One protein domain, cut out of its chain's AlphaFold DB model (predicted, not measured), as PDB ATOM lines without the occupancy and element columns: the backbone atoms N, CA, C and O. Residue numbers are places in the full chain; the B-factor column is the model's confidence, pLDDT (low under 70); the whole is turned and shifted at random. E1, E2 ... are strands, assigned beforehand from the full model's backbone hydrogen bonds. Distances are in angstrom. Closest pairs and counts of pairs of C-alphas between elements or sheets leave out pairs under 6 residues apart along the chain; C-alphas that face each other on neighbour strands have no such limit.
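AT A GLANCE: This is residues 34 to 86 and 192 to 225 of the 486 residues of an uncharacterized protein of Methanosarcina horonobensis HB-1 = JCM 15518 (UniProt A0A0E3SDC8). One antiparallel sheet of six strands is strongly twisted and curled like part of a barrel, folded back on itself so that E4 and E3 face E1, E6 and E5 with E2 as the hinge. The link from E1 to E2, with Ser 47, lies at one end of the longest axis, and Thr 225 at the other. The printed part has 87 residues with six named strands, E1 to E6 along the chain, and no named helix; the sheet's order is E4, E3, E2, E1, E6, E5 and the class is all strand. The whole is compact, with a radius of gyration of the C-alphas of 13.1 A, yet elongated in outline, spanning 45 by 26 by 19 A.

HOW THE PARTS SIT: Start in the sheet with E1, residues 34 to 42, and E2, residues 52 to 58, an antiparallel hairpin where N 39 and O 55 are 2.8 A apart, within hydrogen-bond range. E3, residues 61 to 66, forms a hairpin with E2; look there for N 56 and O 63 at 2.8 A. E4, residues 77 to 86, is an edge strand and forms a hairpin with E3, with N 64 and O 82 at 2.8 A. E1 to E4 make a meander, each strand the antiparallel neighbour of the one before. E4 bends by 86 degrees at residue 80. Past the cut, E5, residues 203 to 213, is the other edge strand and bends by 58 degrees at residue 206. It forms a hairpin with E6, residues 216 to 224, where N 209 and O 219 are 2.8 A apart. E6 is also antiparallel to E1, with N 36 and O 220 at 2.8 A. Across the fold, the closest C-alphas of E4 and E6 are those of Val 78 and Gly 218, 6.4 A apart. E3 and E5 are apart.

IN THESE COORDINATES: Find C-alpha 34 at (15.991, 44.674, 42.180); from there E1 runs 24.9 A to C-alpha 42. E2 covers 19.0 A, E3 15.8 A and E4 20.1 A, reaching C-alpha 86 at (6.375, 49.872, 16.669). E5 is the longest strand by residues, 27.1 A from first to last C-alpha, and E6 covers 23.5 A, ending at C-alpha 224 at (23.128, 47.727, 43.651).

THE WHOLE: The C-alphas of Ser 47 and Thr 225 are the two farthest apart, 45.0 A. Residues 87 to 191 are not printed, and C-alphas 86 and 192 are 18.2 A apart across the cut. Of the links printed whole, none is long. Mean pLDDT of the printed part is 85.5; look for values under 70 at residues 59 to 60, 71, 200 to 202 and 224 to 225.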
ATOM      1  N   THR A  34      17.147  44.342  43.028       73.12
ATOM      2  CA  THR A  34      15.991  44.674  42.180       73.12
ATOM      3  C   THR A  34      15.723  43.509  41.235       73.12
ATOM      4  O   THR A  34      16.645  43.013  40.591       73.12
ATOM      5  N   ILE A  35      14.471  43.055  41.150       79.94
ATOM      6  CA  ILE A  35      14.081  41.922  40.303       79.94
ATOM      7  C   ILE A  35      13.176  42.438  39.189       79.94
ATOM      8  O   ILE A  35      12.000  42.697  39.413       79.94
ATOM      9  N   CYS A  36      13.717  42.537  37.980       83.12
ATOM     10  CA  CYS A  36      12.968  42.936  36.794       83.12
ATOM     11  C   CYS A  36      12.318  41.693  36.181       83.12
ATOM     12  O   CYS A  36      13.021  40.785  35.733       83.12
ATOM     13  N   LYS A  37      10.986  41.615  36.193       87.19
ATOM     14  CA  LYS A  37      10.248  40.443  35.700       87.19
ATOM     15  C   LYS A  37       9.854  40.615  34.242       87.19
ATOM     16  O   LYS A  37       9.417  41.690  33.842       87.19
ATOM     17  N   VAL A  38       9.944  39.529  33.479       92.19
ATOM     18  CA  VAL A  38       9.334  39.467  32.152       92.19
ATOM     19  C   VAL A  38       7.832  39.254  32.319       92.19
ATOM     20  O   VAL A  38       7.403  38.367  33.059       92.19
ATOM     21  N   ILE A  39       7.041  40.055  31.617       90.25
ATOM     22  CA  ILE A  39       5.583  39.947  31.556       90.25
ATOM     23  C   ILE A  39       5.131  39.749  30.111       90.25
ATOM     24  O   ILE A  39       5.807  40.169  29.174       90.25
ATOM     25  N   ALA A  40       3.978  39.112  29.926       91.25
ATOM     26  CA  ALA A  40       3.345  39.019  28.619       91.25
ATOM     27  C   ALA A  40       2.501  40.270  28.354       91.25
ATOM     28  O   ALA A  40       1.732  40.699  29.214       91.25
ATOM     29  N   THR A  41       2.638  40.831  27.158       92.31
ATOM     30  CA  THR A  41       1.895  42.003  26.682       92.31
ATOM     31  C   THR A  41       1.149  41.632  25.407       92.31
ATOM     32  O   THR A  41       1.697  40.921  24.568       92.31
ATOM     33  N   HIS A  42      -0.109  42.055  25.275       93.56
ATOM     34  CA  HIS A  42      -0.884  41.830  24.053       93.56
ATOM     35  C   HIS A  42      -0.395  42.762  22.949       93.56
ATOM     36  O   HIS A  42       0.024  43.880  23.233       93.56
ATOM     37  N   TYR A  43      -0.463  42.299  21.705       95.25
ATOM     38  CA  TYR A  43      -0.248  43.178  20.559       95.25
ATOM     39  C   TYR A  43      -1.396  44.180  20.425       95.25
ATOM     40  O   TYR A  43      -2.543  43.841  20.720       95.25
ATOM     41  N   GLU A  44      -1.105  45.364  19.890       94.75
ATOM     42  CA  GLU A  44      -2.136  46.367  19.589       94.75
ATOM     43  C   GLU A  44      -3.061  45.919  18.446       94.75
ATOM     44  O   GLU A  44      -4.233  46.286  18.391       94.75
ATOM     45  N   CYS A  45      -2.557  45.107  17.508       93.06
ATOM     46  CA  CYS A  45      -3.356  44.615  16.385       93.06
ATOM     47  C   CYS A  45      -4.452  43.639  16.839       93.06
ATOM     48  O   CYS A  45      -4.165  42.515  17.258       93.06
ATOM     49  N   ASP A  46      -5.711  44.011  16.597       91.69
ATOM     50  CA  ASP A  46      -6.902  43.205  16.909       91.69
ATOM     51  C   ASP A  46      -6.864  41.784  16.325       91.69
ATOM     52  O   ASP A  46      -7.427  40.850  16.892       91.69
ATOM     53  N   SER A  47      -6.197  41.591  15.182       91.12
ATOM     54  CA  SER A  47      -6.090  40.268  14.543       91.12
ATOM     55  C   SER A  47      -5.152  39.310  15.285       91.12
ATOM     56  O   SER A  47      -5.137  38.116  14.988       91.12
ATOM     57  N   TRP A  48      -4.390  39.822  16.253       92.75
ATOM     58  CA  TRP A  48      -3.507  39.078  17.146       92.75
ATOM     59  C   TRP A  48      -3.991  39.142  18.604       92.75
ATOM     60  O   TRP A  48      -3.181  38.968  19.508       92.75
ATOM     61  N   SER A  49      -5.288  39.375  18.854       87.81
ATOM     62  CA  SER A  49      -5.836  39.569  20.211       87.81
ATOM     63  C   SER A  49      -5.556  38.418  21.183       87.81
ATOM     64  O   SER A  49      -5.488  38.628  22.390       87.81
ATOM     65  N   ASP A  50      -5.399  37.201  20.657       88.88
ATOM     66  CA  ASP A  50      -5.109  35.992  21.436       88.88
ATOM     67  C   ASP A  50      -3.597  35.721  21.574       88.88
ATOM     68  O   ASP A  50      -3.186  34.729  22.179       88.88
ATOM     69  N   GLU A  51      -2.753  36.574  20.991       91.25
ATOM     70  CA  GLU A  51      -1.300  36.459  21.014       91.25
ATOM     71  C   GLU A  51      -0.671  37.528  21.913       91.25
ATOM     72  O   GLU A  51      -1.195  38.625  22.112       91.25
ATOM     73  N   GLN A  52       0.503  37.207  22.451       92.94
ATOM     74  CA  GLN A  52       1.265  38.096  23.321       92.94
ATOM     75  C   GLN A  52       2.749  38.072  22.943       92.94
ATOM     76  O   GLN A  52       3.228  37.128  22.307       92.94
ATOM     77  N   TYR A  53       3.485  39.096  23.363       94.31
ATOM     78  CA  TYR A  53       4.941  39.164  23.299       94.31
ATOM     79  C   TYR A  53       5.532  39.518  24.672       94.31
ATOM     80  O   TYR A  53       4.847  40.118  25.507       94.31
ATOM     81  N   PRO A  54       6.778  39.101  24.961       95.50
ATOM     82  CA  PRO A  54       7.403  39.384  26.240       95.50
ATOM     83  C   PRO A  54       7.865  40.845  26.300       95.50
ATOM     84  O   PRO A  54       8.470  41.355  25.358       95.50
ATOM     85  N   ILE A  55       7.638  41.494  27.436       94.56
ATOM     86  CA  ILE A  55       8.235  42.783  27.794       94.56
ATOM     87  C   ILE A  55       8.943  42.628  29.134       94.56
ATOM     88  O   ILE A  55       8.446  41.961  30.042       94.56
ATOM     89  N   ILE A  56      10.096  43.268  29.267       90.00
ATOM     90  CA  ILE A  56      10.745  43.509  30.549       90.00
ATOM     91  C   ILE A  56      10.926  45.010  30.726       90.00
ATOM     92  O   ILE A  56      11.446  45.693  29.842       90.00
ATOM     93  N   ASP A  57      10.475  45.517  31.866       83.31
ATOM     94  CA  ASP A  57      10.813  46.865  32.296       83.31
ATOM     95  C   ASP A  57      12.181  46.805  32.968       83.31
ATOM     96  O   ASP A  57      12.367  46.126  33.984       83.31
ATOM     97  N   LEU A  58      13.154  47.463  32.350       72.19
ATOM     98  CA  LEU A  58      14.425  47.752  32.973       72.19
ATOM     99  C   LEU A  58      14.433  49.226  33.305       72.19
ATOM    100  O   LEU A  58      14.768  50.058  32.462       72.19
ATOM    101  N   CYS A  59      14.162  49.522  34.573       65.19
ATOM    102  CA  CYS A  59      14.465  50.827  35.130       65.19
ATOM    103  C   CYS A  59      13.653  51.985  34.505       65.19
ATOM    104  O   CYS A  59      14.171  53.094  34.384       65.19
ATOM    105  N   GLY A  60      12.394  51.727  34.138       64.50
ATOM    106  CA  GLY A  60      11.478  52.663  33.480       64.50
ATOM    107  C   GLY A  60      11.492  52.570  31.952       64.50
ATOM    108  O   GLY A  60      10.629  53.148  31.292       64.50
ATOM    109  N   GLU A  61      12.442  51.829  31.376       70.44
ATOM    110  CA  GLU A  61      12.527  51.582  29.940       70.44
ATOM    111  C   GLU A  61      12.053  50.165  29.603       70.44
ATOM    112  O   GLU A  61      12.528  49.168  30.155       70.44
ATOM    113  N   LYS A  62      11.122  50.061  28.650       84.06
ATOM    114  CA  LYS A  62      10.584  48.777  28.195       84.06
ATOM    115  C   LYS A  62      11.450  48.188  27.091       84.06
ATOM    116  O   LYS A  62      11.671  48.807  26.052       84.06
ATOM    117  N   TYR A  63      11.858  46.946  27.293       92.50
ATOM    118  CA  TYR A  63      12.567  46.141  26.309       92.50
ATOM    119  C   TYR A  63      11.765  44.886  25.983       92.50
ATOM    120  O   TYR A  63      11.009  44.382  26.811       92.50
ATOM    121  N   VAL A  64      11.980  44.348  24.789       97.00
ATOM    122  CA  VAL A  64      11.455  43.059  24.344       97.00
ATOM    123  C   VAL A  64      12.570  42.018  24.452       97.00
ATOM    124  O   VAL A  64      13.550  42.088  23.698       97.00
ATOM    125  N   PRO A  65      12.460  41.046  25.375       96.81
ATOM    126  CA  PRO A  65      13.287  39.851  25.354       96.81
ATOM    127  C   PRO A  65      13.124  39.084  24.041       96.81
ATOM    128  O   PRO A  65      12.008  38.884  23.566       96.81
ATOM    129  N   LEU A  66      14.225  38.646  23.430       96.25
ATOM    130  CA  LEU A  66      14.174  37.964  22.139       96.25
ATOM    131  C   LEU A  66      13.434  36.630  22.273       96.25
ATOM    132  O   LEU A  66      13.704  35.831  23.171       96.25
ATOM    133  N   PHE A  67      12.512  36.362  21.358       94.12
ATOM    134  CA  PHE A  67      11.742  35.123  21.310       94.12
ATOM    135  C   PHE A  67      11.684  34.594  19.878       94.12
ATOM    136  O   PHE A  67      11.898  35.329  18.910       94.12
ATOM    137  N   THR A  68      11.444  33.293  19.742       91.25
ATOM    138  CA  THR A  68      11.561  32.590  18.461       91.25
ATOM    139  C   THR A  68      10.213  32.079  17.969       91.25
ATOM    140  O   THR A  68       9.288  31.873  18.751       91.25
ATOM    141  N   THR A  69      10.110  31.799  16.668       83.62
ATOM    142  CA  THR A  69       8.885  31.239  16.053       83.62
ATOM    143  C   THR A  69       8.503  29.840  16.540       83.62
ATOM    144  O   THR A  69       7.382  29.390  16.309       83.62
ATOM    145  N   LYS A  70       9.433  29.122  17.177       71.38
ATOM    146  CA  LYS A  70       9.255  27.730  17.620       71.38
ATOM    147  C   LYS A  70       9.086  27.603  19.136       71.38
ATOM    148  O   LYS A  70       8.791  26.505  19.606       71.38
ATOM    149  N   GLY A  71       9.300  28.688  19.879       62.41
ATOM    150  CA  GLY A  71       9.194  28.730  21.333       62.41
ATOM    151  C   GLY A  71       7.815  29.183  21.796       62.41
ATOM    152  O   GLY A  71       7.149  29.977  21.135       62.41
ATOM    153  N   ASN A  72       7.382  28.689  22.953       78.75
ATOM    154  CA  ASN A  72       6.324  29.363  23.700       78.75
ATOM    155  C   ASN A  72       6.896  30.692  24.242       78.75
ATOM    156  O   ASN A  72       8.107  30.807  24.415       78.75
ATOM    157  N   ILE A  73       6.056  31.691  24.533       81.31
ATOM    158  CA  ILE A  73       6.498  32.973  25.115       81.31
ATOM    159  C   ILE A  73       7.387  32.793  26.365       81.31
ATOM    160  O   ILE A  73       8.289  33.592  26.604       81.31
ATOM    161  N   ARG A  74       7.206  31.699  27.117       78.69
ATOM    162  CA  ARG A  74       8.051  31.320  28.266       78.69
ATOM    163  C   ARG A  74       9.493  30.938  27.909       78.69
ATOM    164  O   ARG A  74      10.355  30.976  28.779       78.69
ATOM    165  N   ASP A  75       9.744  30.534  26.664       84.31
ATOM    166  CA  ASP A  75      11.055  30.102  26.166       84.31
ATOM    167  C   ASP A  75      11.878  31.306  25.656       84.31
ATOM    168  O   ASP A  75      12.863  31.137  24.939       84.31
ATOM    169  N   THR A  76      11.461  32.531  25.995       90.44
ATOM    170  CA  THR A  76      12.159  33.763  25.629       90.44
ATOM    171  C   THR A  76      13.553  33.851  26.259       90.44
ATOM    172  O   THR A  76      13.806  33.398  27.378       90.44
ATOM    173  N   HIS A  77      14.475  34.481  25.539       93.31
ATOM    174  CA  HIS A  77      15.821  34.761  26.009       93.31
ATOM    175  C   HIS A  77      15.807  36.031  26.862       93.31
ATOM    176  O   HIS A  77      16.095  37.122  26.379       93.31
ATOM    177  N   VAL A  78      15.489  35.867  28.149       92.94
ATOM    178  CA  VAL A  78      15.285  36.942  29.142       92.94
ATOM    179  C   VAL A  78      16.384  38.012  29.132       92.94
ATOM    180  O   VAL A  78      16.113  39.184  29.368       92.94
ATOM    181  N   ASN A  79      17.632  37.626  28.869       94.44
ATOM    182  CA  ASN A  79      18.784  38.523  28.889       94.44
ATOM    183  C   ASN A  79      19.205  39.056  27.510       94.44
ATOM    184  O   ASN A  79      20.182  39.797  27.431       94.44
ATOM    185  N   LYS A  80      18.519  38.686  26.427       96.31
ATOM    186  CA  LYS A  80      18.767  39.209  25.079       96.31
ATOM    187  C   LYS A  80      17.637  40.158  24.740       96.31
ATOM    188  O   LYS A  80      16.503  39.723  24.621       96.31
ATOM    189  N   LEU A  81      17.934  41.442  24.632       95.25
ATOM    190  CA  LEU A  81      16.936  42.505  24.678       95.25
ATOM    191  C   LEU A  81      17.023  43.379  23.436       95.25
ATOM    192  O   LEU A  81      18.124  43.750  23.034       95.25
ATOM    193  N   ALA A  82      15.874  43.752  22.887       95.81
ATOM    194  CA  ALA A  82      15.737  44.768  21.848       95.81
ATOM    195  C   ALA A  82      14.707  45.819  22.277       95.81
ATOM    196  O   ALA A  82      13.779  45.506  23.022       95.81
ATOM    197  N   SER A  83      14.852  47.058  21.814       93.19
ATOM    198  CA  SER A  83      13.824  48.085  22.014       93.19
ATOM    199  C   SER A  83      12.626  47.824  21.099       93.19
ATOM    200  O   SER A  83      12.794  47.324  19.983       93.19
ATOM    201  N   LEU A  84      11.421  48.164  21.554       94.69
ATOM    202  CA  LEU A  84      10.223  48.157  20.714       94.69
ATOM    203  C   LEU A  84      10.209  49.426  19.853       94.69
ATOM    204  O   LEU A  84      10.259  50.523  20.399       94.69
ATOM    205  N   ILE A  85      10.145  49.278  18.529       93.12
ATOM    206  CA  ILE A  85      10.037  50.413  17.596       93.12
ATOM    207  C   ILE A  85       8.569  50.741  17.342       93.12
ATOM    208  O   ILE A  85       8.176  51.903  17.360       93.12
ATOM    209  N   LEU A  86       7.765  49.711  17.073       94.75
ATOM    210  CA  LEU A  86       6.375  49.872  16.669       94.75
ATOM    211  C   LEU A  86       5.540  48.698  17.172       94.75
ATOM    212  O   LEU A  86       5.930  47.546  17.000       94.75
ATOM    213  N   ARG A 192      20.890  43.680  22.381       90.94
ATOM    214  CA  ARG A 192      22.038  43.435  23.262       90.94
ATOM    215  C   ARG A 192      21.822  42.204  24.124       90.94
ATOM    216  O   ARG A 192      20.706  41.924  24.547       90.94
ATOM    217  N   THR A 193      22.904  41.501  24.430       94.25
ATOM    218  CA  THR A 193      22.909  40.432  25.434       94.25
ATOM    219  C   THR A 193      23.481  40.976  26.737       94.25
ATOM    220  O   THR A 193      24.614  41.450  26.740       94.25
ATOM    221  N   LEU A 194      22.720  40.887  27.825       89.81
ATOM    222  CA  LEU A 194      23.190  41.158  29.180       89.81
ATOM    223  C   LEU A 194      23.765  39.878  29.795       89.81
ATOM    224  O   LEU A 194      23.111  38.836  29.849       89.81
ATOM    225  N   ASN A 195      24.996  39.951  30.273       91.94
ATOM    226  CA  ASN A 195      25.690  38.876  30.967       91.94
ATOM    227  C   ASN A 195      25.738  39.166  32.464       91.94
ATOM    228  O   ASN A 195      25.703  40.315  32.894       91.94
ATOM    229  N   VAL A 196      25.850  38.117  33.276       89.38
ATOM    230  CA  VAL A 196      26.110  38.290  34.709       89.38
ATOM    231  C   VAL A 196      27.395  39.107  34.888       89.38
ATOM    232  O   VAL A 196      28.385  38.866  34.200       89.38
ATOM    233  N   GLU A 197      27.350  40.058  35.816       86.06
ATOM    234  CA  GLU A 197      28.306  41.143  36.060       86.06
ATOM    235  C   GLU A 197      28.269  42.331  35.078       86.06
ATOM    236  O   GLU A 197      28.974  43.318  35.310       86.06
ATOM    237  N   ASP A 198      27.422  42.310  34.041       82.44
ATOM    238  CA  ASP A 198      27.188  43.505  33.226       82.44
ATOM    239  C   ASP A 198      26.498  44.590  34.057       82.44
ATOM    240  O   ASP A 198      25.673  44.320  34.939       82.44
ATOM    241  N   LYS A 199      26.851  45.843  33.760       74.81
ATOM    242  CA  LYS A 199      26.351  47.011  34.480       74.81
ATOM    243  C   LYS A 199      25.268  47.739  33.701       74.81
ATOM    244  O   LYS A 199      25.446  48.031  32.519       74.81
ATOM    245  N   LEU A 200      24.200  48.101  34.401       68.88
ATOM    246  CA  LEU A 200      23.172  49.028  33.944       68.88
ATOM    247  C   LEU A 200      23.113  50.186  34.949       68.88
ATOM    248  O   LEU A 200      22.538  50.060  36.027       68.88
ATOM    249  N   GLY A 201      23.804  51.286  34.647       67.25
ATOM    250  CA  GLY A 201      24.065  52.331  35.643       67.25
ATOM    251  C   GLY A 201      24.913  51.800  36.809       67.25
ATOM    252  O   GLY A 201      25.984  51.230  36.590       67.25
ATOM    253  N   GLU A 202      24.432  51.981  38.043       60.19
ATOM    254  CA  GLU A 202      25.077  51.487  39.280       60.19
ATOM    255  C   GLU A 202      24.689  50.037  39.632       60.19
ATOM    256  O   GLU A 202      25.255  49.424  40.545       60.19
ATOM    257  N   PHE A 203      23.736  49.462  38.896       70.12
ATOM    258  CA  PHE A 203      23.337  48.079  39.078       70.12
ATOM    259  C   PHE A 203      24.259  47.127  38.348       70.12
ATOM    260  O   PHE A 203      24.622  47.340  37.192       70.12
ATOM    261  N   THR A 204      24.560  46.021  39.011       79.69
ATOM    262  CA  THR A 204      25.267  44.892  38.425       79.69
ATOM    263  C   THR A 204      24.292  43.728  38.296       79.69
ATOM    264  O   THR A 204      23.668  43.339  39.284       79.69
ATOM    265  N   LEU A 205      24.147  43.167  37.096       84.88
ATOM    266  CA  LEU A 205      23.324  41.978  36.875       84.88
ATOM    267  C   LEU A 205      23.941  40.796  37.630       84.88
ATOM    268  O   LEU A 205      25.067  40.402  37.345       84.88
ATOM    269  N   LYS A 206      23.222  40.225  38.595       88.12
ATOM    270  CA  LYS A 206      23.693  39.089  39.398       88.12
ATOM    271  C   LYS A 206      23.160  37.760  38.917       88.12
ATOM    272  O   LYS A 206      23.868  36.758  38.985       88.12
ATOM    273  N   GLU A 207      21.931  37.743  38.422       89.25
ATOM    274  CA  GLU A 207      21.291  36.498  38.029       89.25
ATOM    275  C   GLU A 207      20.350  36.705  36.847       89.25
ATOM    276  O   GLU A 207      19.613  37.689  36.774       89.25
ATOM    277  N   VAL A 208      20.374  35.743  35.928       92.12
ATOM    278  CA  VAL A 208      19.385  35.595  34.861       92.12
ATOM    279  C   VAL A 208      18.538  34.384  35.215       92.12
ATOM    280  O   VAL A 208      19.038  33.259  35.253       92.12
ATOM    281  N   ILE A 209      17.258  34.616  35.480       88.94
ATOM    282  CA  ILE A 209      16.287  33.578  35.806       88.94
ATOM    283  C   ILE A 209      15.460  33.317  34.551       88.94
ATOM    284  O   ILE A 209      14.745  34.198  34.083       88.94
ATOM    285  N   ASN A 210      15.540  32.104  34.012       89.19
ATOM    286  CA  ASN A 210      14.721  31.703  32.867       89.19
ATOM    287  C   ASN A 210      13.281  31.393  33.298       89.19
ATOM    288  O   ASN A 210      13.039  30.995  34.441       89.19
ATOM    289  N   GLY A 211      12.340  31.537  32.366       85.12
ATOM    290  CA  GLY A 211      10.941  31.205  32.603       85.12
ATOM    291  C   GLY A 211      10.714  29.727  32.920       85.12
ATOM    292  O   GLY A 211      11.432  28.843  32.448       85.12
ATOM    293  N   THR A 212       9.698  29.455  33.737       83.56
ATOM    294  CA  THR A 212       9.281  28.089  34.097       83.56
ATOM    295  C   THR A 212       7.948  27.708  33.465       83.56
ATOM    296  O   THR A 212       7.746  26.554  33.082       83.56
ATOM    297  N   ASP A 213       7.038  28.674  33.337       81.81
ATOM    298  CA  ASP A 213       5.671  28.504  32.849       81.81
ATOM    299  C   ASP A 213       5.050  29.869  32.491       81.81
ATOM    300  O   ASP A 213       5.697  30.905  32.599       81.81
ATOM    301  N   GLU A 214       3.792  29.876  32.051       77.06
ATOM    302  CA  GLU A 214       3.077  31.091  31.625       77.06
ATOM    303  C   GLU A 214       2.875  32.120  32.752       77.06
ATOM    304  O   GLU A 214       2.667  33.296  32.472       77.06
ATOM    305  N   SER A 215       2.962  31.711  34.024       78.75
ATOM    306  CA  SER A 215       2.886  32.625  35.172       78.75
ATOM    307  C   SER A 215       4.246  33.204  35.575       78.75
ATOM    308  O   SER A 215       4.304  34.167  36.342       78.75
ATOM    309  N   ASN A 216       5.341  32.637  35.060       84.25
ATOM    310  CA  ASN A 216       6.704  33.073  35.321       84.25
ATOM    311  C   ASN A 216       7.560  32.945  34.055       84.25
ATOM    312  O   ASN A 216       8.171  31.902  33.803       84.25
ATOM    313  N   LEU A 217       7.638  34.038  33.297       86.50
ATOM    314  CA  LEU A 217       8.404  34.140  32.051       86.50
ATOM    315  C   LEU A 217       9.898  34.422  32.275       86.50
ATOM    316  O   LEU A 217      10.647  34.597  31.317       86.50
ATOM    317  N   GLY A 218      10.345  34.438  33.532       88.44
ATOM    318  CA  GLY A 218      11.725  34.710  33.907       88.44
ATOM    319  C   GLY A 218      11.939  36.132  34.414       88.44
ATOM    320  O   GLY A 218      11.017  36.946  34.521       88.44
ATOM    321  N   SER A 219      13.164  36.421  34.840       88.06
ATOM    322  CA  SER A 219      13.529  37.691  35.466       88.06
ATOM    323  C   SER A 219      15.026  37.974  35.364       88.06
ATOM    324  O   SER A 219      15.841  37.056  35.277       88.06
ATOM    325  N   LEU A 220      15.390  39.249  35.446       87.50
ATOM    326  CA  LEU A 220      16.761  39.703  35.656       87.50
ATOM    327  C   LEU A 220      16.899  40.242  37.077       87.50
ATOM    328  O   LEU A 220      16.110  41.083  37.509       87.50
ATOM    329  N   VAL A 221      17.891  39.743  37.809       83.56
ATOM    330  CA  VAL A 221      18.157  40.142  39.192       83.56
ATOM    331  C   VAL A 221      19.379  41.038  39.217       83.56
ATOM    332  O   VAL A 221      20.496  40.596  38.951       83.56
ATOM    333  N   PHE A 222      19.170  42.292  39.570       80.25
ATOM    334  CA  PHE A 222      20.211  43.294  39.694       80.25
ATOM    335  C   PHE A 222      20.538  43.532  41.161       80.25
ATOM    336  O   PHE A 222      19.641  43.626  41.993       80.25
ATOM    337  N   GLU A 223      21.817  43.680  41.481       75.50
ATOM    338  CA  GLU A 223      22.269  44.150  42.788       75.50
ATOM    339  C   GLU A 223      22.870  45.541  42.639       75.50
ATOM    340  O   GLU A 223      23.680  45.800  41.742       75.50
ATOM    341  N   ASN A 224      22.475  46.441  43.532       64.50
ATOM    342  CA  ASN A 224      23.128  47.727  43.651       64.50
ATOM    343  C   ASN A 224      24.437  47.546  44.427       64.50
ATOM    344  O   ASN A 224      24.436  47.355  45.641       64.50
ATOM    345  N   THR A 225      25.561  47.587  43.713       53.34
ATOM    346  CA  THR A 225      26.892  47.481  44.332       53.34
ATOM    347  C   THR A 225      27.386  48.801  44.927       53.34
ATOM    348  O   THR A 225      28.443  48.827  45.560       53.34
TER     349      THR A 225